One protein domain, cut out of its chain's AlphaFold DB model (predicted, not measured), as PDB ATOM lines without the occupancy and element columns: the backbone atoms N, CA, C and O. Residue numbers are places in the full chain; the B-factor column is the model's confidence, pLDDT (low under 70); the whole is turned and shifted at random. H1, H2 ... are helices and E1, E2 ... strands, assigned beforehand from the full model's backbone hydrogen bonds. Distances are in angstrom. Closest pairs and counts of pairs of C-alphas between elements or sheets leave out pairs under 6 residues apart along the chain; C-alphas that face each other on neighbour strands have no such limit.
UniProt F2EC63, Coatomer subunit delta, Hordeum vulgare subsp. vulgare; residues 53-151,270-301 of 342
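Overview. This is residues 53 to 151 and 270 to 301 of the 342 residues of the protein "Coatomer subunit delta" of Hordeum vulgare subsp. vulgare (UniProt F2EC63). A long, twisted sheet of five strands is partly covered on one face by a small sheet, E3, E6 and E7; the two make a sandwich only partly face to face, and the long strands E1, E2 and E8 run on beyond the small sheet. The short helix H1 sits at one side, by E3 and E4, and only grazes both sheets. The printed part has 131 residues, with eight named strands and one named helix, in the order E1 E2 E3 E4 H1 E5 E6 E7 E8; the class is mostly strand. The large sheet, E4 E5 E2 E1 E8, is mixed and the small one antiparallel. The whole is a rod spanning 57 by 27 by 23 A, only just loose, close to compact, with a radius of gyration of the C-alphas of 17.0 A.

Arrangement. Begin with E1, residues 53 to 65, which forms a hairpin with E2, residues 71 to 83; look for N 59 and O 77, 2.8 A apart. E8, residues 287 to 300, is an edge strand parallel to E1, with N 56 and O 290 at 2.9 A. On the other side of E2 is E5, residues 136 to 144, antiparallel, with N 76 and O 142 at 2.8 A. E4, residues 103 to 106, is the other edge strand, antiparallel to E5, with N 105 and O 139 at 2.8 A. In the second sheet, E3, residues 93 to 98, is antiparallel to E6, residues 273 to 280, with N 95 and O 277 at 2.9 A. E6 bends by 53 degrees at residue 276 and forms a hairpin with E7, residues 283 to 285, with N 285 and O 278 at 3.0 A. E7 runs on into E8 at 50 degrees. The facing parts of the sandwich's sheets are 12.4 A centre to centre. In H1, residues 112 to 118, every O i to N i+4 pair is within hydrogen-bond range; the closest C-alphas of E4 and H1, Ser 106 and Lys 112, are 6.7 A apart.

Along the chain. Find C-alpha 53 at (33.581, -17.681, -26.180); E1 runs 39.3 A from there, and E2 returns over 36.0 A. E5 covers 23.2 A and E6 20.8 A. E8, 41.9 A, ends at C-alpha 300, (59.627, -37.925, -47.525).

Size, cuts and confidence. The farthest C-alphas, Glu 282 and Asp 301, are 58.3 A apart. Residues 152 to 269 are not printed; C-alphas 151 and 270 are 12.3 A apart across the cut. The link H1 to E5 is long, 17 residues. Mean pLDDT of the printed part is 83.8; residues 99 to 100, 132 to 134, 144 to 150 and 270 to 271 are under 70.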
ATOM      1  N   LYS A  53      32.543 -17.457 -25.171       89.00
ATOM      2  CA  LYS A  53      33.581 -17.681 -26.180       89.00
ATOM      3  C   LYS A  53      34.026 -19.129 -26.142       89.00
ATOM      4  O   LYS A  53      34.437 -19.633 -25.102       89.00
ATOM      5  N   ILE A  54      33.975 -19.786 -27.288       89.50
ATOM      6  CA  ILE A  54      34.448 -21.153 -27.467       89.50
ATOM      7  C   ILE A  54      35.651 -21.100 -28.395       89.50
ATOM      8  O   ILE A  54      35.550 -20.569 -29.497       89.50
ATOM      9  N   SER A  55      36.779 -21.661 -27.972       89.75
ATOM     10  CA  SER A  55      37.971 -21.769 -28.807       89.75
ATOM     11  C   SER A  55      38.243 -23.225 -29.146       89.75
ATOM     12  O   SER A  55      38.415 -24.049 -28.246       89.75
ATOM     13  N   LEU A  56      38.297 -23.519 -30.442       90.44
ATOM     14  CA  LEU A  56      38.765 -24.781 -30.997       90.44
ATOM     15  C   LEU A  56      40.122 -24.535 -31.645       90.44
ATOM     16  O   LEU A  56      40.228 -23.676 -32.519       90.44
ATOM     17  N   ASP A  57      41.128 -25.281 -31.209       90.94
ATOM     18  CA  ASP A  57      42.487 -25.192 -31.736       90.94
ATOM     19  C   ASP A  57      42.934 -26.577 -32.210       90.94
ATOM     20  O   ASP A  57      42.811 -27.553 -31.464       90.94
ATOM     21  N   GLU A  58      43.379 -26.666 -33.462       89.50
ATOM     22  CA  GLU A  58      43.671 -27.909 -34.186       89.50
ATOM     23  C   GLU A  58      45.107 -27.881 -34.733       89.50
ATOM     24  O   GLU A  58      45.486 -27.001 -35.501       89.50
ATOM     25  N   GLU A  59      45.919 -28.862 -34.362       91.31
ATOM     26  CA  GLU A  59      47.235 -29.118 -34.941       91.31
ATOM     27  C   GLU A  59      47.131 -30.329 -35.867       91.31
ATOM     28  O   GLU A  59      46.734 -31.417 -35.451       91.31
ATOM     29  N   MET A  60      47.469 -30.136 -37.139       88.38
ATOM     30  CA  MET A  60      47.435 -31.181 -38.157       88.38
ATOM     31  C   MET A  60      48.847 -31.443 -38.667       88.38
ATOM     32  O   MET A  60      49.504 -30.536 -39.168       88.38
ATOM     33  N   GLU A  61      49.276 -32.695 -38.622       91.12
ATOM     34  CA  GLU A  61      50.518 -33.166 -39.222       91.12
ATOM     35  C   GLU A  61      50.195 -34.197 -40.301       91.12
ATOM     36  O   GLU A  61      49.476 -35.166 -40.063       91.12
ATOM     37  N   VAL A  62      50.694 -33.969 -41.513       88.69
ATOM     38  CA  VAL A  62      50.460 -34.851 -42.660       88.69
ATOM     39  C   VAL A  62      51.788 -35.270 -43.258       88.69
ATOM     40  O   VAL A  62      52.621 -34.437 -43.603       88.69
ATOM     41  N   GLU A  63      51.960 -36.565 -43.444       89.31
ATOM     42  CA  GLU A  63      53.129 -37.141 -44.080       89.31
ATOM     43  C   GLU A  63      52.778 -37.610 -45.496       89.31
ATOM     44  O   GLU A  63      51.801 -38.337 -45.710       89.31
ATOM     45  N   PHE A  64      53.593 -37.204 -46.468       87.56
ATOM     46  CA  PHE A  64      53.451 -37.550 -47.878       87.56
ATOM     47  C   PHE A  64      54.649 -38.339 -48.392       87.56
ATOM     48  O   PHE A  64      55.798 -38.097 -48.022       87.56
ATOM     49  N   GLN A  65      54.390 -39.216 -49.355       85.31
ATOM     50  CA  GLN A  65      55.436 -39.781 -50.199       85.31
ATOM     51  C   GLN A  65      55.805 -38.808 -51.341       85.31
ATOM     52  O   GLN A  65      54.934 -38.442 -52.130       85.31
ATOM     53  N   GLY A  66      57.098 -38.466 -51.462       71.38
ATOM     54  CA  GLY A  66      57.724 -37.525 -52.415       71.38
ATOM     55  C   GLY A  66      57.037 -37.336 -53.757       71.38
ATOM     56  O   GLY A  66      56.557 -36.249 -54.059       71.38
ATOM     57  N   PHE A  67      56.939 -38.405 -54.539       76.81
ATOM     58  CA  PHE A  67      56.506 -38.324 -55.932       76.81
ATOM     59  C   PHE A  67      54.991 -38.487 -56.124       76.81
ATOM     60  O   PHE A  67      54.361 -37.818 -56.936       76.81
ATOM     61  N   THR A  68      54.379 -39.400 -55.375       78.25
ATOM     62  CA  THR A  68      52.968 -39.774 -55.558       78.25
ATOM     63  C   THR A  68      52.028 -38.821 -54.812       78.25
ATOM     64  O   THR A  68      50.852 -38.652 -55.170       78.25
ATOM     65  N   GLY A  69      52.541 -38.202 -53.743       77.62
ATOM     66  CA  GLY A  69      51.768 -37.473 -52.747       77.62
ATOM     67  C   GLY A  69      50.695 -38.337 -52.095       77.62
ATOM     68  O   GLY A  69      49.634 -37.834 -51.726       77.62
ATOM     69  N   ILE A  70      50.944 -39.647 -52.010       81.25
ATOM     70  CA  ILE A  70      50.157 -40.549 -51.175       81.25
ATOM     71  C   ILE A  70      50.363 -40.125 -49.723       81.25
ATOM     72  O   ILE A  70      51.501 -39.937 -49.288       81.25
ATOM     73  N   VAL A  71      49.255 -39.976 -48.999       81.94
ATOM     74  CA  VAL A  71      49.265 -39.762 -47.551       81.94
ATOM     75  C   VAL A  71      49.674 -41.069 -46.889       81.94
ATOM     76  O   VAL A  71      49.036 -42.098 -47.101       81.94
ATOM     77  N   ILE A  72      50.750 -41.017 -46.117       81.81
ATOM     78  CA  ILE A  72      51.327 -42.163 -45.399       81.81
ATOM     79  C   ILE A  72      51.126 -42.045 -43.883       81.81
ATOM     80  O   ILE A  72      51.207 -43.046 -43.178       81.81
ATOM     81  N   GLY A  73      50.805 -40.844 -43.403       81.44
ATOM     82  CA  GLY A  73      50.436 -40.567 -42.023       81.44
ATOM     83  C   GLY A  73      49.629 -39.278 -41.950       81.44
ATOM     84  O   GLY A  73      49.915 -38.315 -42.663       81.44
ATOM     85  N   LEU A  74      48.596 -39.266 -41.116       84.62
ATOM     86  CA  LEU A  74      47.863 -38.060 -40.759       84.62
ATOM     87  C   LEU A  74      47.597 -38.097 -39.262       84.62
ATOM     88  O   LEU A  74      46.946 -39.020 -38.773       84.62
ATOM     89  N   HIS A  75      48.085 -37.087 -38.555       86.25
ATOM     90  CA  HIS A  75      47.867 -36.891 -37.133       86.25
ATOM     91  C   HIS A  75      47.137 -35.573 -36.924       86.25
ATOM     92  O   HIS A  75      47.561 -34.528 -37.406       86.25
ATOM     93  N   LEU A  76      46.019 -35.629 -36.217       85.38
ATOM     94  CA  LEU A  76      45.222 -34.472 -35.856       85.38
ATOM     95  C   LEU A  76      45.117 -34.436 -34.339       85.38
ATOM     96  O   LEU A  76      44.568 -35.351 -33.733       85.38
ATOM     97  N   SER A  77      45.670 -33.395 -33.736       89.25
ATOM     98  CA  SER A  77      45.574 -33.095 -32.312       89.25
ATOM     99  C   SER A  77      44.700 -31.868 -32.157       89.25
ATOM    100  O   SER A  77      44.773 -30.933 -32.951       89.25
ATOM    101  N   SER A  78      43.813 -31.850 -31.178       90.06
ATOM    102  CA  SER A  78      42.950 -30.694 -30.985       90.06
ATOM    103  C   SER A  78      42.506 -30.538 -29.550       90.06
ATOM    104  O   SER A  78      42.440 -31.496 -28.773       90.06
ATOM    105  N   LYS A  79      42.143 -29.305 -29.220       92.00
ATOM    106  CA  LYS A  79      41.612 -28.920 -27.918       92.00
ATOM    107  C   LYS A  79      40.433 -27.972 -28.076       92.00
ATOM    108  O   LYS A  79      40.360 -27.174 -29.009       92.00
ATOM    109  N   MET A  80      39.511 -28.070 -27.129       91.50
ATOM    110  CA  MET A  80      38.396 -27.151 -26.965       91.50
ATOM    111  C   MET A  80      38.504 -26.507 -25.592       91.50
ATOM    112  O   MET A  80      38.571 -27.214 -24.584       91.50
ATOM    113  N   ALA A  81      38.444 -25.183 -25.554       91.12
ATOM    114  CA  ALA A  81      38.317 -24.412 -24.326       91.12
ATOM    115  C   ALA A  81      37.095 -23.495 -24.407       91.12
ATOM    116  O   ALA A  81      36.616 -23.144 -25.490       91.12
ATOM    117  N   VAL A  82      36.566 -23.141 -23.241       90.31
ATOM    118  CA  VAL A  82      35.396 -22.274 -23.120       90.31
ATOM    119  C   VAL A  82      35.718 -21.169 -22.131       90.31
ATOM    120  O   VAL A  82      36.199 -21.420 -21.031       90.31
ATOM    121  N   SER A  83      35.441 -19.936 -22.534       89.06
ATOM    122  CA  SER A  83      35.612 -18.739 -21.732       89.06
ATOM    123  C   SER A  83      34.261 -18.063 -21.536       89.06
ATOM    124  O   SER A  83      33.495 -17.844 -22.477       89.06
ATOM    125  N   PHE A  84      33.981 -17.747 -20.280       87.94
ATOM    126  CA  PHE A  84      32.727 -17.165 -19.841       87.94
ATOM    127  C   PHE A  84      32.926 -15.684 -19.500       87.94
ATOM    128  O   PHE A  84      33.910 -15.347 -18.829       87.94
ATOM    129  N   PRO A  85      32.002 -14.798 -19.909       85.25
ATOM    130  CA  PRO A  85      31.951 -13.424 -19.422       85.25
ATOM    131  C   PRO A  85      31.894 -13.354 -17.885       85.25
ATOM    132  O   PRO A  85      31.276 -14.232 -17.271       85.25
ATOM    133  N   PRO A  86      32.449 -12.302 -17.247       80.94
ATOM    134  CA  PRO A  86      32.558 -12.199 -15.786       80.94
ATOM    135  C   PRO A  86      31.248 -12.386 -15.005       80.94
ATOM    136  O   PRO A  86      31.278 -12.916 -13.900       80.94
ATOM    137  N   ASN A  87      30.110 -11.986 -15.583       77.81
ATOM    138  CA  ASN A  87      28.792 -12.021 -14.937       77.81
ATOM    139  C   ASN A  87      27.810 -12.994 -15.617       77.81
ATOM    140  O   ASN A  87      26.601 -12.850 -15.464       77.81
ATOM    141  N   SER A  88      28.310 -13.945 -16.410       81.56
ATOM    142  CA  SER A  88      27.456 -14.905 -17.121       81.56
ATOM    143  C   SER A  88      27.028 -16.080 -16.240       81.56
ATOM    144  O   SER A  88      27.747 -16.484 -15.320       81.56
ATOM    145  N   ASP A  89      25.865 -16.660 -16.553       82.38
ATOM    146  CA  ASP A  89      25.507 -17.985 -16.053       82.38
ATOM    147  C   ASP A  89      26.467 -19.023 -16.650       82.38
ATOM    148  O   ASP A  89      26.694 -19.089 -17.860       82.38
ATOM    149  N   ARG A  90      27.055 -19.824 -15.767       86.62
ATOM    150  CA  ARG A  90      28.060 -20.839 -16.083       86.62
ATOM    151  C   ARG A  90      27.519 -22.259 -15.889       86.62
ATOM    152  O   ARG A  90      28.259 -23.223 -16.097       86.62
ATOM    153  N   PHE A  91      26.241 -22.407 -15.535       87.75
ATOM    154  CA  PHE A  91      25.503 -23.670 -15.588       87.75
ATOM    155  C   PHE A  91      25.000 -23.916 -17.010       87.75
ATOM    156  O   PHE A  91      23.810 -23.864 -17.313       87.75
ATOM    157  N   VAL A  92      25.953 -24.159 -17.906       89.62
ATOM    158  CA  VAL A  92      25.699 -24.313 -19.337       89.62
ATOM    159  C   VAL A  92      25.921 -25.760 -19.759       89.62
ATOM    160  O   VAL A  92      26.720 -26.488 -19.173       89.62
ATOM    161  N   GLN A  93      25.215 -26.180 -20.801       91.69
ATOM    162  CA  GLN A  93      25.460 -27.412 -21.531       91.69
ATOM    163  C   GLN A  93      25.710 -27.089 -23.005       91.69
ATOM    164  O   GLN A  93      24.933 -26.356 -23.623       91.69
ATOM    165  N   PHE A  94      26.757 -27.681 -23.577       92.62
ATOM    166  CA  PHE A  94      27.063 -27.583 -25.004       92.62
ATOM    167  C   PHE A  94      26.692 -28.874 -25.725       92.62
ATOM    168  O   PHE A  94      27.023 -29.959 -25.255       92.62
ATOM    169  N   GLU A  95      26.019 -28.756 -26.864       92.56
ATOM    170  CA  GLU A  95      25.723 -29.860 -27.778       92.56
ATOM    171  C   GLU A  95      26.761 -29.872 -28.899       92.56
ATOM    172  O   GLU A  95      26.945 -28.868 -29.597       92.56
ATOM    173  N   LEU A  96      27.450 -31.001 -29.051       90.94
ATOM    174  CA  LEU A  96      28.492 -31.186 -30.049       90.94
ATOM    175  C   LEU A  96      27.978 -31.998 -31.233       90.94
ATOM    176  O   LEU A  96      27.208 -32.946 -31.083       90.94
ATOM    177  N   ARG A  97      28.500 -31.683 -32.416       85.88
ATOM    178  CA  ARG A  97      28.376 -32.513 -33.610       85.88
ATOM    179  C   ARG A  97      29.738 -33.075 -33.982       85.88
ATOM    180  O   ARG A  97      30.685 -32.319 -34.206       85.88
ATOM    181  N   LYS A  98      29.815 -34.404 -34.072       77.38
ATOM    182  CA  LYS A  98      30.991 -35.098 -34.601       77.38
ATOM    183  C   LYS A  98      31.034 -34.984 -36.122       77.38
ATOM    184  O   LYS A  98      30.014 -35.191 -36.782       77.38
ATOM    185  N   ILE A  99      32.204 -34.660 -36.663       69.19
ATOM    186  CA  ILE A  99      32.457 -34.662 -38.111       69.19
ATOM    187  C   ILE A  99      33.205 -35.946 -38.511       69.19
ATOM    188  O   ILE A  99      32.950 -36.496 -39.579       69.19
ATOM    189  N   PHE A 100      34.039 -36.477 -37.610       68.19
ATOM    190  CA  PHE A 100      34.740 -37.758 -37.740       68.19
ATOM    191  C   PHE A 100      34.506 -38.644 -36.511       68.19
ATOM    192  O   PHE A 100      33.980 -38.186 -35.493       68.19
ATOM    193  N   ASP A 101      34.897 -39.915 -36.591       71.00
ATOM    194  CA  ASP A 101      34.995 -40.757 -35.401       71.00
ATOM    195  C   ASP A 101      36.212 -40.312 -34.579       71.00
ATOM    196  O   ASP A 101      37.358 -40.423 -35.016       71.00
ATOM    197  N   LEU A 102      35.934 -39.734 -33.407       74.50
ATOM    198  CA  LEU A 102      36.915 -39.108 -32.525       74.50
ATOM    199  C   LEU A 102      36.973 -39.829 -31.183       74.50
ATOM    200  O   LEU A 102      35.940 -40.108 -30.568       74.50
ATOM    201  N   GLU A 103      38.187 -40.018 -30.678       80.12
ATOM    202  CA  GLU A 103      38.413 -40.394 -29.287       80.12
ATOM    203  C   GLU A 103      38.571 -39.131 -28.436       80.12
ATOM    204  O   GLU A 103      39.614 -38.474 -28.426       80.12
ATOM    205  N   LEU A 104      37.495 -38.764 -27.732       84.81
ATOM    206  CA  LEU A 104      37.480 -37.592 -26.864       84.81
ATOM    207  C   LEU A 104      38.041 -37.910 -25.473       84.81
ATOM    208  O   LEU A 104      37.543 -38.781 -24.755       84.81
ATOM    209  N   ASN A 105      39.003 -37.099 -25.049       89.44
ATOM    210  CA  ASN A 105      39.510 -37.019 -23.688       89.44
ATOM    211  C   ASN A 105      38.979 -35.747 -23.027       89.44
ATOM    212  O   ASN A 105      39.414 -34.637 -23.330       89.44
ATOM    213  N   SER A 106      38.026 -35.902 -22.111       91.06
ATOM    214  CA  SER A 106      37.476 -34.778 -21.360       91.06
ATOM    215  C   SER A 106      38.260 -34.492 -20.084       91.06
ATOM    216  O   SER A 106      38.814 -35.399 -19.451       91.06
ATOM    217  N   HIS A 107      38.242 -33.231 -19.658       90.25
ATOM    218  CA  HIS A 107      38.760 -32.835 -18.356       90.25
ATOM    219  C   HIS A 107      38.037 -33.603 -17.217       90.25
ATOM    220  O   HIS A 107      36.839 -33.875 -17.342       90.25
ATOM    221  N   PRO A 108      38.700 -33.950 -16.089       89.56
ATOM    222  CA  PRO A 108      38.101 -34.742 -15.004       89.56
ATOM    223  C   PRO A 108      36.778 -34.230 -14.413       89.56
ATOM    224  O   PRO A 108      36.009 -35.032 -13.890       89.56
ATOM    225  N   TYR A 109      36.509 -32.921 -14.480       90.31
ATOM    226  CA  TYR A 109      35.253 -32.344 -13.980       90.31
ATOM    227  C   TYR A 109      34.089 -32.451 -14.976       90.31
ATOM    228  O   TYR A 109      32.962 -32.155 -14.595       90.31
ATOM    229  N   ILE A 110      34.330 -32.847 -16.229       92.56
ATOM    230  CA  ILE A 110      33.295 -32.985 -17.263       92.56
ATOM    231  C   ILE A 110      32.591 -34.338 -17.133       92.56
ATOM    232  O   ILE A 110      33.224 -35.361 -16.858       92.56
ATOM    233  N   ASP A 111      31.281 -34.344 -17.367       92.88
ATOM    234  CA  ASP A 111      30.459 -35.553 -17.410       92.88
ATOM    235  C   ASP A 111      30.824 -36.433 -18.625       92.88
ATOM    236  O   ASP A 111      30.411 -36.184 -19.760       92.88
ATOM    237  N   LYS A 112      31.643 -37.466 -18.380       92.81
ATOM    238  CA  LYS A 112      32.131 -38.402 -19.407       92.81
ATOM    239  C   LYS A 112      31.021 -39.257 -20.007       92.81
ATOM    240  O   LYS A 112      31.090 -39.577 -21.194       92.81
ATOM    241  N   ASP A 113      30.033 -39.636 -19.205       91.69
ATOM    242  CA  ASP A 113      28.962 -40.522 -19.650       91.69
ATOM    243  C   ASP A 113      28.039 -39.768 -20.601       91.69
ATOM    244  O   ASP A 113      27.730 -40.260 -21.689       91.69
ATOM    245  N   LEU A 114      27.689 -38.526 -20.255       92.06
ATOM    246  CA  LEU A 114      26.896 -37.667 -21.126       92.06
ATOM    247  C   LEU A 114      27.633 -37.314 -22.427       92.06
ATOM    248  O   LEU A 114      27.027 -37.320 -23.499       92.06
ATOM    249  N   LEU A 115      28.943 -37.064 -22.350       91.38
ATOM    250  CA  LEU A 115      29.762 -36.799 -23.530       91.38
ATOM    251  C   LEU A 115      29.777 -37.988 -24.497       91.38
ATOM    252  O   LEU A 115      29.596 -37.806 -25.697       91.38
ATOM    253  N   ARG A 116      29.971 -39.207 -23.986       87.81
ATOM    254  CA  ARG A 116      30.076 -40.421 -24.812       87.81
ATOM    255  C   ARG A 116      28.743 -40.862 -25.406       87.81
ATOM    256  O   ARG A 116      28.725 -41.425 -26.496       87.81
ATOM    257  N   THR A 117      27.644 -40.638 -24.688       88.25
ATOM    258  CA  THR A 117      26.312 -41.113 -25.089       88.25
ATOM    259  C   THR A 117      25.551 -40.098 -25.933       88.25
ATOM    260  O   THR A 117      24.952 -40.475 -26.937       88.25
ATOM    261  N   LEU A 118      25.582 -38.819 -25.548       89.50
ATOM    262  CA  LEU A 118      24.764 -37.763 -26.148       89.50
ATOM    263  C   LEU A 118      25.580 -36.640 -26.788       89.50
ATOM    264  O   LEU A 118      24.987 -35.691 -27.288       89.50
ATOM    265  N   TRP A 119      26.915 -36.720 -26.781       91.19
ATOM    266  CA  TRP A 119      27.778 -35.656 -27.313       91.19
ATOM    267  C   TRP A 119      27.508 -34.299 -26.659       91.19
ATOM    268  O   TRP A 119      27.594 -33.245 -27.287       91.19
ATOM    269  N   HIS A 120      27.183 -34.322 -25.366       92.62
ATOM    270  CA  HIS A 120      26.969 -33.115 -24.585       92.62
ATOM    271  C   HIS A 120      28.123 -32.868 -23.617       92.62
ATOM    272  O   HIS A 120      28.597 -33.780 -22.943       92.62
ATOM    273  N   VAL A 121      28.523 -31.606 -23.495       92.31
ATOM    274  CA  VAL A 121      29.561 -31.159 -22.564       92.31
ATOM    275  C   VAL A 121      28.916 -30.347 -21.456       92.31
ATOM    276  O   VAL A 121      28.331 -29.294 -21.712       92.31
ATOM    277  N   LYS A 122      29.042 -30.832 -20.224       92.38
ATOM    278  CA  LYS A 122      28.650 -30.127 -19.000       92.38
ATOM    279  C   LYS A 122      29.533 -30.573 -17.825       92.38
ATOM    280  O   LYS A 122      30.132 -31.654 -17.905       92.38
ATOM    281  N   PRO A 123      29.600 -29.804 -16.727       91.25
ATOM    282  CA  PRO A 123      30.204 -30.272 -15.486       91.25
ATOM    283  C   PRO A 123      29.482 -31.510 -14.929       91.25
ATOM    284  O   PRO A 123      28.268 -31.661 -15.071       91.25
ATOM    285  N   LYS A 124      30.234 -32.402 -14.279       92.00
ATOM    286  CA  LYS A 124      29.718 -33.595 -13.593       92.00
ATOM    287  C   LYS A 124      28.883 -33.224 -12.366       92.00
ATOM    288  O   LYS A 124      27.905 -33.902 -12.064       92.00
ATOM    289  N   SER A 125      29.291 -32.179 -11.647       88.00
ATOM    290  CA  SER A 125      28.536 -31.647 -10.514       88.00
ATOM    291  C   SER A 125      27.406 -30.758 -11.018       88.00
ATOM    292  O   SER A 125      27.615 -29.910 -11.879       88.00
ATOM    293  N   THR A 126      26.215 -30.929 -10.454       84.06
ATOM    294  CA  THR A 126      25.071 -30.039 -10.691       84.06
ATOM    295  C   THR A 126      25.143 -28.752  -9.871       84.06
ATOM    296  O   THR A 126      24.357 -27.844 -10.107       84.06
ATOM    297  N   GLU A 127      26.065 -28.675  -8.909       86.31
ATOM    298  CA  GLU A 127      26.227 -27.541  -7.990       86.31
ATOM    299  C   GLU A 127      27.435 -26.666  -8.349       86.31
ATOM    300  O   GLU A 127      27.498 -25.501  -7.960       86.31
ATOM    301  N   GLU A 128      28.387 -27.205  -9.119       86.31
ATOM    302  CA  GLU A 128      29.561 -26.462  -9.572       86.31
ATOM    303  C   GLU A 128      29.399 -26.032 -11.037       86.31
ATOM    304  O   GLU A 128      29.309 -26.889 -11.923       86.31
ATOM    305  N   PRO A 129      29.402 -24.721 -11.328       88.31
ATOM    306  CA  PRO A 129      29.364 -24.240 -12.701       88.31
ATOM    307  C   PRO A 129      30.695 -24.491 -13.430       88.31
ATOM    308  O   PRO A 129      31.715 -24.819 -12.818       88.31
ATOM    309  N   PHE A 130      30.730 -24.240 -14.744       88.12
ATOM    310  CA  PHE A 130      32.000 -24.159 -15.472       88.12
ATOM    311  C   PHE A 130      32.970 -23.174 -14.804       88.12
ATOM    312  O   PHE A 130      32.590 -22.090 -14.352       88.12
ATOM    313  N   ARG A 131      34.254 -23.534 -14.751       83.06
ATOM    314  CA  ARG A 131      35.299 -22.698 -14.145       83.06
ATOM    315  C   ARG A 131      35.624 -21.500 -15.039       83.06
ATOM    316  O   ARG A 131      35.588 -21.592 -16.261       83.06
ATOM    317  N   THR A 132      35.952 -20.369 -14.422       65.75
ATOM    318  CA  THR A 132      36.481 -19.187 -15.116       65.75
ATOM    319  C   THR A 132      37.988 -19.350 -15.277       65.75
ATOM    320  O   THR A 132      38.738 -19.109 -14.333       65.75
ATOM    321  N   GLY A 133      38.427 -19.796 -16.449       63.03
ATOM    322  CA  GLY A 133      39.840 -19.966 -16.787       63.03
ATOM    323  C   GLY A 133      40.001 -20.565 -18.187       63.03
ATOM    324  O   GLY A 133      39.038 -21.127 -18.705       63.03
ATOM    325  N   PRO A 134      41.180 -20.445 -18.818       58.59
ATOM    326  CA  PRO A 134      41.453 -20.982 -20.153       58.59
ATOM    327  C   PRO A 134      41.693 -22.503 -20.128       58.59
ATOM    328  O   PRO A 134      42.560 -23.006 -20.837       58.59
ATOM    329  N   ASP A 135      40.976 -23.237 -19.279       72.50
ATOM    330  CA  ASP A 135      41.184 -24.673 -19.148       72.50
ATOM    331  C   ASP A 135      40.608 -25.383 -20.374       72.50
ATOM    332  O   ASP A 135      39.424 -25.244 -20.702       72.50
ATOM    333  N   ASP A 136      41.447 -26.185 -21.029       84.69
ATOM    334  CA  ASP A 136      41.006 -27.106 -22.069       84.69
ATOM    335  C   ASP A 136      40.007 -28.096 -21.458       84.69
ATOM    336  O   ASP A 136      40.351 -28.915 -20.597       84.69
ATOM    337  N   ILE A 137      38.758 -28.036 -21.909       89.88
ATOM    338  CA  ILE A 137      37.684 -28.880 -21.387       89.88
ATOM    339  C   ILE A 137      37.608 -30.219 -22.117       89.88
ATOM    340  O   ILE A 137      37.202 -31.220 -21.521       89.88
ATOM    341  N   LEU A 138      38.042 -30.246 -23.379       89.75
ATOM    342  CA  LEU A 138      38.173 -31.446 -24.200       89.75
ATOM    343  C   LEU A 138      39.484 -31.416 -24.980       89.75
ATOM    344  O   LEU A 138      39.913 -30.364 -25.451       89.75
ATOM    345  N   LYS A 139      40.067 -32.596 -25.170       90.81
ATOM    346  CA  LYS A 139      41.168 -32.862 -26.095       90.81
ATOM    347  C   LYS A 139      40.842 -34.094 -26.913       90.81
ATOM    348  O   LYS A 139      40.219 -35.018 -26.397       90.81
ATOM    349  N   TRP A 140      41.270 -34.136 -28.159       88.31
ATOM    350  CA  TRP A 140      41.169 -35.343 -28.965       88.31
ATOM    351  C   TRP A 140      42.361 -35.449 -29.889       88.31
ATOM    352  O   TRP A 140      42.898 -34.444 -30.345       88.31
ATOM    353  N   ASN A 141      42.763 -36.690 -30.123       83.94
ATOM    354  CA  ASN A 141      43.829 -37.028 -31.040       83.94
ATOM    355  C   ASN A 141      43.293 -38.066 -32.013       83.94
ATOM    356  O   ASN A 141      42.569 -38.980 -31.619       83.94
ATOM    357  N   GLN A 142      43.667 -37.935 -33.272       77.12
ATOM    358  CA  GLN A 142      43.318 -38.878 -34.312       77.12
ATOM    359  C   GLN A 142      44.557 -39.166 -35.143       77.12
ATOM    360  O   GLN A 142      45.211 -38.251 -35.630       77.12
ATOM    361  N   SER A 143      44.852 -40.448 -35.326       74.62
ATOM    362  CA  SER A 143      45.853 -40.910 -36.280       74.62
ATOM    363  C   SER A 143      45.119 -41.680 -37.367       74.62
ATOM    364  O   SER A 143      44.549 -42.735 -37.094       74.62
ATOM    365  N   VAL A 144      45.083 -41.145 -38.583       65.81
ATOM    366  CA  VAL A 144      44.435 -41.790 -39.730       65.81
ATOM    367  C   VAL A 144      45.520 -42.329 -40.651       65.81
ATOM    368  O   VAL A 144      46.346 -41.574 -41.156       65.81
ATOM    369  N   PHE A 145      45.508 -43.643 -40.878       56.56
ATOM    370  CA  PHE A 145      46.503 -44.308 -41.721       56.56
ATOM    371  C   PHE A 145      46.016 -44.596 -43.152       56.56
ATOM    372  O   PHE A 145      46.843 -44.904 -44.003       56.56
ATOM    373  N   VAL A 146      44.716 -44.463 -43.469       45.94
ATOM    374  CA  VAL A 146      44.164 -44.661 -44.829       45.94
ATOM    375  C   VAL A 146      42.837 -43.880 -44.992       45.94
ATOM    376  O   VAL A 146      42.030 -43.911 -44.073       45.94
ATOM    377  N   TYR A 147      42.653 -43.184 -46.133       46.81
ATOM    378  CA  TYR A 147      41.447 -42.500 -46.696       46.81
ATOM    379  C   TYR A 147      40.103 -42.544 -45.916       46.81
ATOM    380  O   TYR A 147      39.682 -43.639 -45.551       46.81
ATOM    381  N   PRO A 148      39.244 -41.491 -45.962       53.28
ATOM    382  CA  PRO A 148      39.424 -40.025 -45.976       53.28
ATOM    383  C   PRO A 148      39.317 -39.440 -44.540       53.28
ATOM    384  O   PRO A 148      38.829 -40.132 -43.648       53.28
ATOM    385  N   PRO A 149      39.700 -38.169 -44.289       55.59
ATOM    386  CA  PRO A 149      39.672 -37.035 -45.222       55.59
ATOM    387  C   PRO A 149      40.972 -36.802 -45.996       55.59
ATOM    388  O   PRO A 149      42.070 -36.913 -45.459       55.59
ATOM    389  N   ALA A 150      40.836 -36.413 -47.269       64.12
ATOM    390  CA  ALA A 150      41.952 -35.881 -48.044       64.12
ATOM    391  C   ALA A 150      42.481 -34.594 -47.370       64.12
ATOM    392  O   ALA A 150      41.673 -33.734 -46.970       64.12
ATOM    393  N   PRO A 151      43.810 -34.446 -47.220       71.50
ATOM    394  CA  PRO A 151      44.392 -33.246 -46.639       71.50
ATOM    395  C   PRO A 151      44.045 -32.033 -47.506       71.50
ATOM    396  O   PRO A 151      43.967 -32.134 -48.728       71.50
ATOM    397  N   CYS A 270      38.587 -25.487 -38.361       69.31
ATOM    398  CA  CYS A 270      38.867 -26.802 -37.774       69.31
ATOM    399  C   CYS A 270      37.867 -27.844 -38.284       69.31
ATOM    400  O   CYS A 270      36.666 -27.561 -38.399       69.31
ATOM    401  N   ARG A 271      38.360 -29.050 -38.561       67.88
ATOM    402  CA  ARG A 271      37.599 -30.090 -39.261       67.88
ATOM    403  C   ARG A 271      36.945 -31.109 -38.340       67.88
ATOM    404  O   ARG A 271      36.043 -31.804 -38.790       67.88
ATOM    405  N   ALA A 272      37.385 -31.225 -37.092       70.00
ATOM    406  CA  ALA A 272      36.996 -32.358 -36.260       70.00
ATOM    407  C   ALA A 272      35.648 -32.205 -35.531       70.00
ATOM    408  O   ALA A 272      34.861 -33.154 -35.468       70.00
ATOM    409  N   LEU A 273      35.372 -31.020 -34.980       76.31
ATOM    410  CA  LEU A 273      34.276 -30.813 -34.034       76.31
ATOM    411  C   LEU A 273      33.551 -29.487 -34.274       76.31
ATOM    412  O   LEU A 273      34.150 -28.482 -34.660       76.31
ATOM    413  N   GLU A 274      32.254 -29.476 -33.986       84.31
ATOM    414  CA  GLU A 274      31.445 -28.266 -33.985       84.31
ATOM    415  C   GLU A 274      30.527 -28.212 -32.766       84.31
ATOM    416  O   GLU A 274      29.899 -29.208 -32.404       84.31
ATOM    417  N   VAL A 275      30.421 -27.030 -32.160       85.75
ATOM    418  CA  VAL A 275      29.394 -26.743 -31.159       85.75
ATOM    419  C   VAL A 275      28.157 -26.240 -31.883       85.75
ATOM    420  O   VAL A 275      28.200 -25.202 -32.538       85.75
ATOM    421  N   VAL A 276      27.057 -26.979 -31.774       88.50
ATOM    422  CA  VAL A 276      25.808 -26.674 -32.490       88.50
ATOM    423  C   VAL A 276      24.870 -25.838 -31.631       88.50
ATOM    424  O   VAL A 276      24.073 -25.055 -32.146       88.50
ATOM    425  N   ARG A 277      24.941 -26.008 -30.308       88.50
ATOM    426  CA  ARG A 277      24.022 -25.359 -29.377       88.50
ATOM    427  C   ARG A 277      24.664 -25.162 -28.011       88.50
ATOM    428  O   ARG A 277      25.364 -26.047 -27.525       88.50
ATOM    429  N   ALA A 278      24.339 -24.044 -27.370       88.69
ATOM    430  CA  ALA A 278      24.563 -23.810 -25.949       88.69
ATOM    431  C   ALA A 278      23.209 -23.607 -25.252       88.69
ATOM    432  O   ALA A 278      22.323 -22.932 -25.784       88.69
ATOM    433  N   ARG A 279      23.025 -24.219 -24.080       88.56
ATOM    434  CA  ARG A 279      21.802 -24.100 -23.274       88.56
ATOM    435  C   ARG A 279      22.157 -23.811 -21.818       88.56
ATOM    436  O   ARG A 279      22.939 -24.557 -21.241       88.56
ATOM    437  N   GLY A 280      21.571 -22.763 -21.249       85.81
ATOM    438  CA  GLY A 280      21.605 -22.448 -19.818       85.81
ATOM    439  C   GLY A 280      20.283 -22.787 -19.128       85.81
ATOM    440  O   GLY A 280      19.391 -23.386 -19.738       85.81
ATOM    441  N   ALA A 281      20.135 -22.369 -17.870       79.00
ATOM    442  CA  ALA A 281      18.908 -22.595 -17.099       79.00
ATOM    443  C   ALA A 281      17.671 -21.928 -17.733       79.00
ATOM    444  O   ALA A 281      16.583 -22.503 -17.730       79.00
ATOM    445  N   GLU A 282      17.847 -20.741 -18.320       78.19
ATOM    446  CA  GLU A 282      16.761 -19.926 -18.882       78.19
ATOM    447  C   GLU A 282      16.489 -20.182 -20.375       78.19
ATOM    448  O   GLU A 282      15.548 -19.624 -20.938       78.19
ATOM    449  N   GLY A 283      17.272 -21.048 -21.034       83.12
ATOM    450  CA  GLY A 283      17.060 -21.406 -22.437       83.12
ATOM    451  C   GLY A 283      18.330 -21.434 -23.286       83.12
ATOM    452  O   GLY A 283      19.403 -21.818 -22.824       83.12
ATOM    453  N   LEU A 284      18.181 -21.113 -24.574       84.69
ATOM    454  CA  LEU A 284      19.288 -21.070 -25.533       84.69
ATOM    455  C   LEU A 284      20.194 -19.870 -25.255       84.69
ATOM    456  O   LEU A 284      19.702 -18.781 -24.982       84.69
ATOM    457  N   LEU A 285      21.503 -20.086 -25.360       84.75
ATOM    458  CA  LEU A 285      22.513 -19.053 -25.158       84.75
ATOM    459  C   LEU A 285      23.253 -18.759 -26.458       84.75
ATOM    460  O   LEU A 285      23.559 -19.674 -27.228       84.75
ATOM    461  N   ASP A 286      23.594 -17.489 -26.644       84.19
ATOM    462  CA  ASP A 286      24.493 -17.062 -27.705       84.19
ATOM    463  C   ASP A 286      25.940 -17.404 -27.344       84.19
ATOM    464  O   ASP A 286      26.392 -17.247 -26.205       84.19
ATOM    465  N   PHE A 287      26.686 -17.863 -28.343       85.88
ATOM    466  CA  PHE A 287      28.114 -18.107 -28.234       85.88
ATOM    467  C   PHE A 287      28.816 -17.712 -29.530       85.88
ATOM    468  O   PHE A 287      28.242 -17.767 -30.619       85.88
ATOM    469  N   VAL A 288      30.084 -17.336 -29.411       87.44
ATOM    470  CA  VAL A 288      30.982 -17.143 -30.549       87.44
ATOM    471  C   VAL A 288      32.043 -18.222 -30.492       87.44
ATOM    472  O   VAL A 288      32.612 -18.502 -29.438       87.44
ATOM    473  N   MET A 289      32.311 -18.822 -31.645       86.12
ATOM    474  CA  MET A 289      33.316 -19.859 -31.787       86.12
ATOM    475  C   MET A 289      34.488 -19.328 -32.611       86.12
ATOM    476  O   MET A 289      34.311 -18.958 -33.771       86.12
ATOM    477  N   SER A 290      35.683 -19.314 -32.025       87.06
ATOM    478  CA  SER A 290      36.930 -19.133 -32.764       87.06
ATOM    479  C   SER A 290      37.506 -20.500 -33.111       87.06
ATOM    480  O   SER A 290      37.674 -21.355 -32.241       87.06
ATOM    481  N   LYS A 291      37.809 -20.696 -34.390       87.62
ATOM    482  CA  LYS A 291      38.435 -21.907 -34.912       87.62
ATOM    483  C   LYS A 291      39.806 -21.534 -35.452       87.62
ATOM    484  O   LYS A 291      39.897 -20.718 -36.367       87.62
ATOM    485  N   THR A 292      40.853 -22.103 -34.876       89.44
ATOM    486  CA  THR A 292      42.231 -21.913 -35.323       89.44
ATOM    487  C   THR A 292      42.865 -23.257 -35.602       89.44
ATOM    488  O   THR A 292      42.650 -24.234 -34.891       89.44
ATOM    489  N   GLY A 293      43.625 -23.313 -36.681       89.88
ATOM    490  CA  GLY A 293      44.288 -24.514 -37.123       89.88
ATOM    491  C   GLY A 293      45.699 -24.205 -37.579       89.88
ATOM    492  O   GLY A 293      45.916 -23.233 -38.302       89.88
ATOM    493  N   HIS A 294      46.644 -25.050 -37.188       93.38
ATOM    494  CA  HIS A 294      48.017 -25.026 -37.665       93.38
ATOM    495  C   HIS A 294      48.308 -26.352 -38.354       93.38
ATOM    496  O   HIS A 294      48.063 -27.425 -37.809       93.38
ATOM    497  N   GLY A 295      48.768 -26.275 -39.596       91.75
ATOM    498  CA  GLY A 295      49.075 -27.434 -40.411       91.75
ATOM    499  C   GLY A 295      50.566 -27.535 -40.673       91.75
ATOM    500  O   GLY A 295      51.211 -26.538 -41.003       91.75
ATOM    501  N   ARG A 296      51.095 -28.751 -40.576       94.44
ATOM    502  CA  ARG A 296      52.415 -29.130 -41.060       94.44
ATOM    503  C   ARG A 296      52.279 -30.284 -42.044       94.44
ATOM    504  O   ARG A 296      51.578 -31.258 -41.785       94.44
ATOM    505  N   CYS A 297      52.976 -30.187 -43.163       93.56
ATOM    506  CA  CYS A 297      53.152 -31.295 -44.084       93.56
ATOM    507  C   CYS A 297      54.629 -31.647 -44.185       93.56
ATOM    508  O   CYS A 297      55.465 -30.753 -44.290       93.56
ATOM    509  N   THR A 298      54.936 -32.936 -44.214       93.31
ATOM    510  CA  THR A 298      56.292 -33.439 -44.402       93.31
ATOM    511  C   THR A 298      56.286 -34.428 -45.549       93.31
ATOM    512  O   THR A 298      55.585 -35.435 -45.536       93.31
ATOM    513  N   VAL A 299      57.058 -34.121 -46.577       92.00
ATOM    514  CA  VAL A 299      57.211 -34.950 -47.762       92.00
ATOM    515  C   VAL A 299      58.520 -35.719 -47.627       92.00
ATOM    516  O   VAL A 299      59.579 -35.108 -47.480       92.00
ATOM    517  N   PHE A 300      58.463 -37.048 -47.679       89.50
ATOM    518  CA  PHE A 300      59.627 -37.925 -47.525       89.50
ATOM    519  C   PHE A 300      60.142 -38.467 -48.858       89.50
ATOM    520  O   PHE A 300      59.367 -38.692 -49.791       89.50
ATOM    521  N   ASP A 301      61.446 -38.764 -48.910       85.44
ATOM    522  CA  ASP A 301      62.061 -39.459 -50.044       85.44
ATOM    523  C   ASP A 301      61.368 -40.827 -50.244       85.44
ATOM    524  O   ASP A 301      61.336 -41.650 -49.315       85.44
TER     525      ASP A 301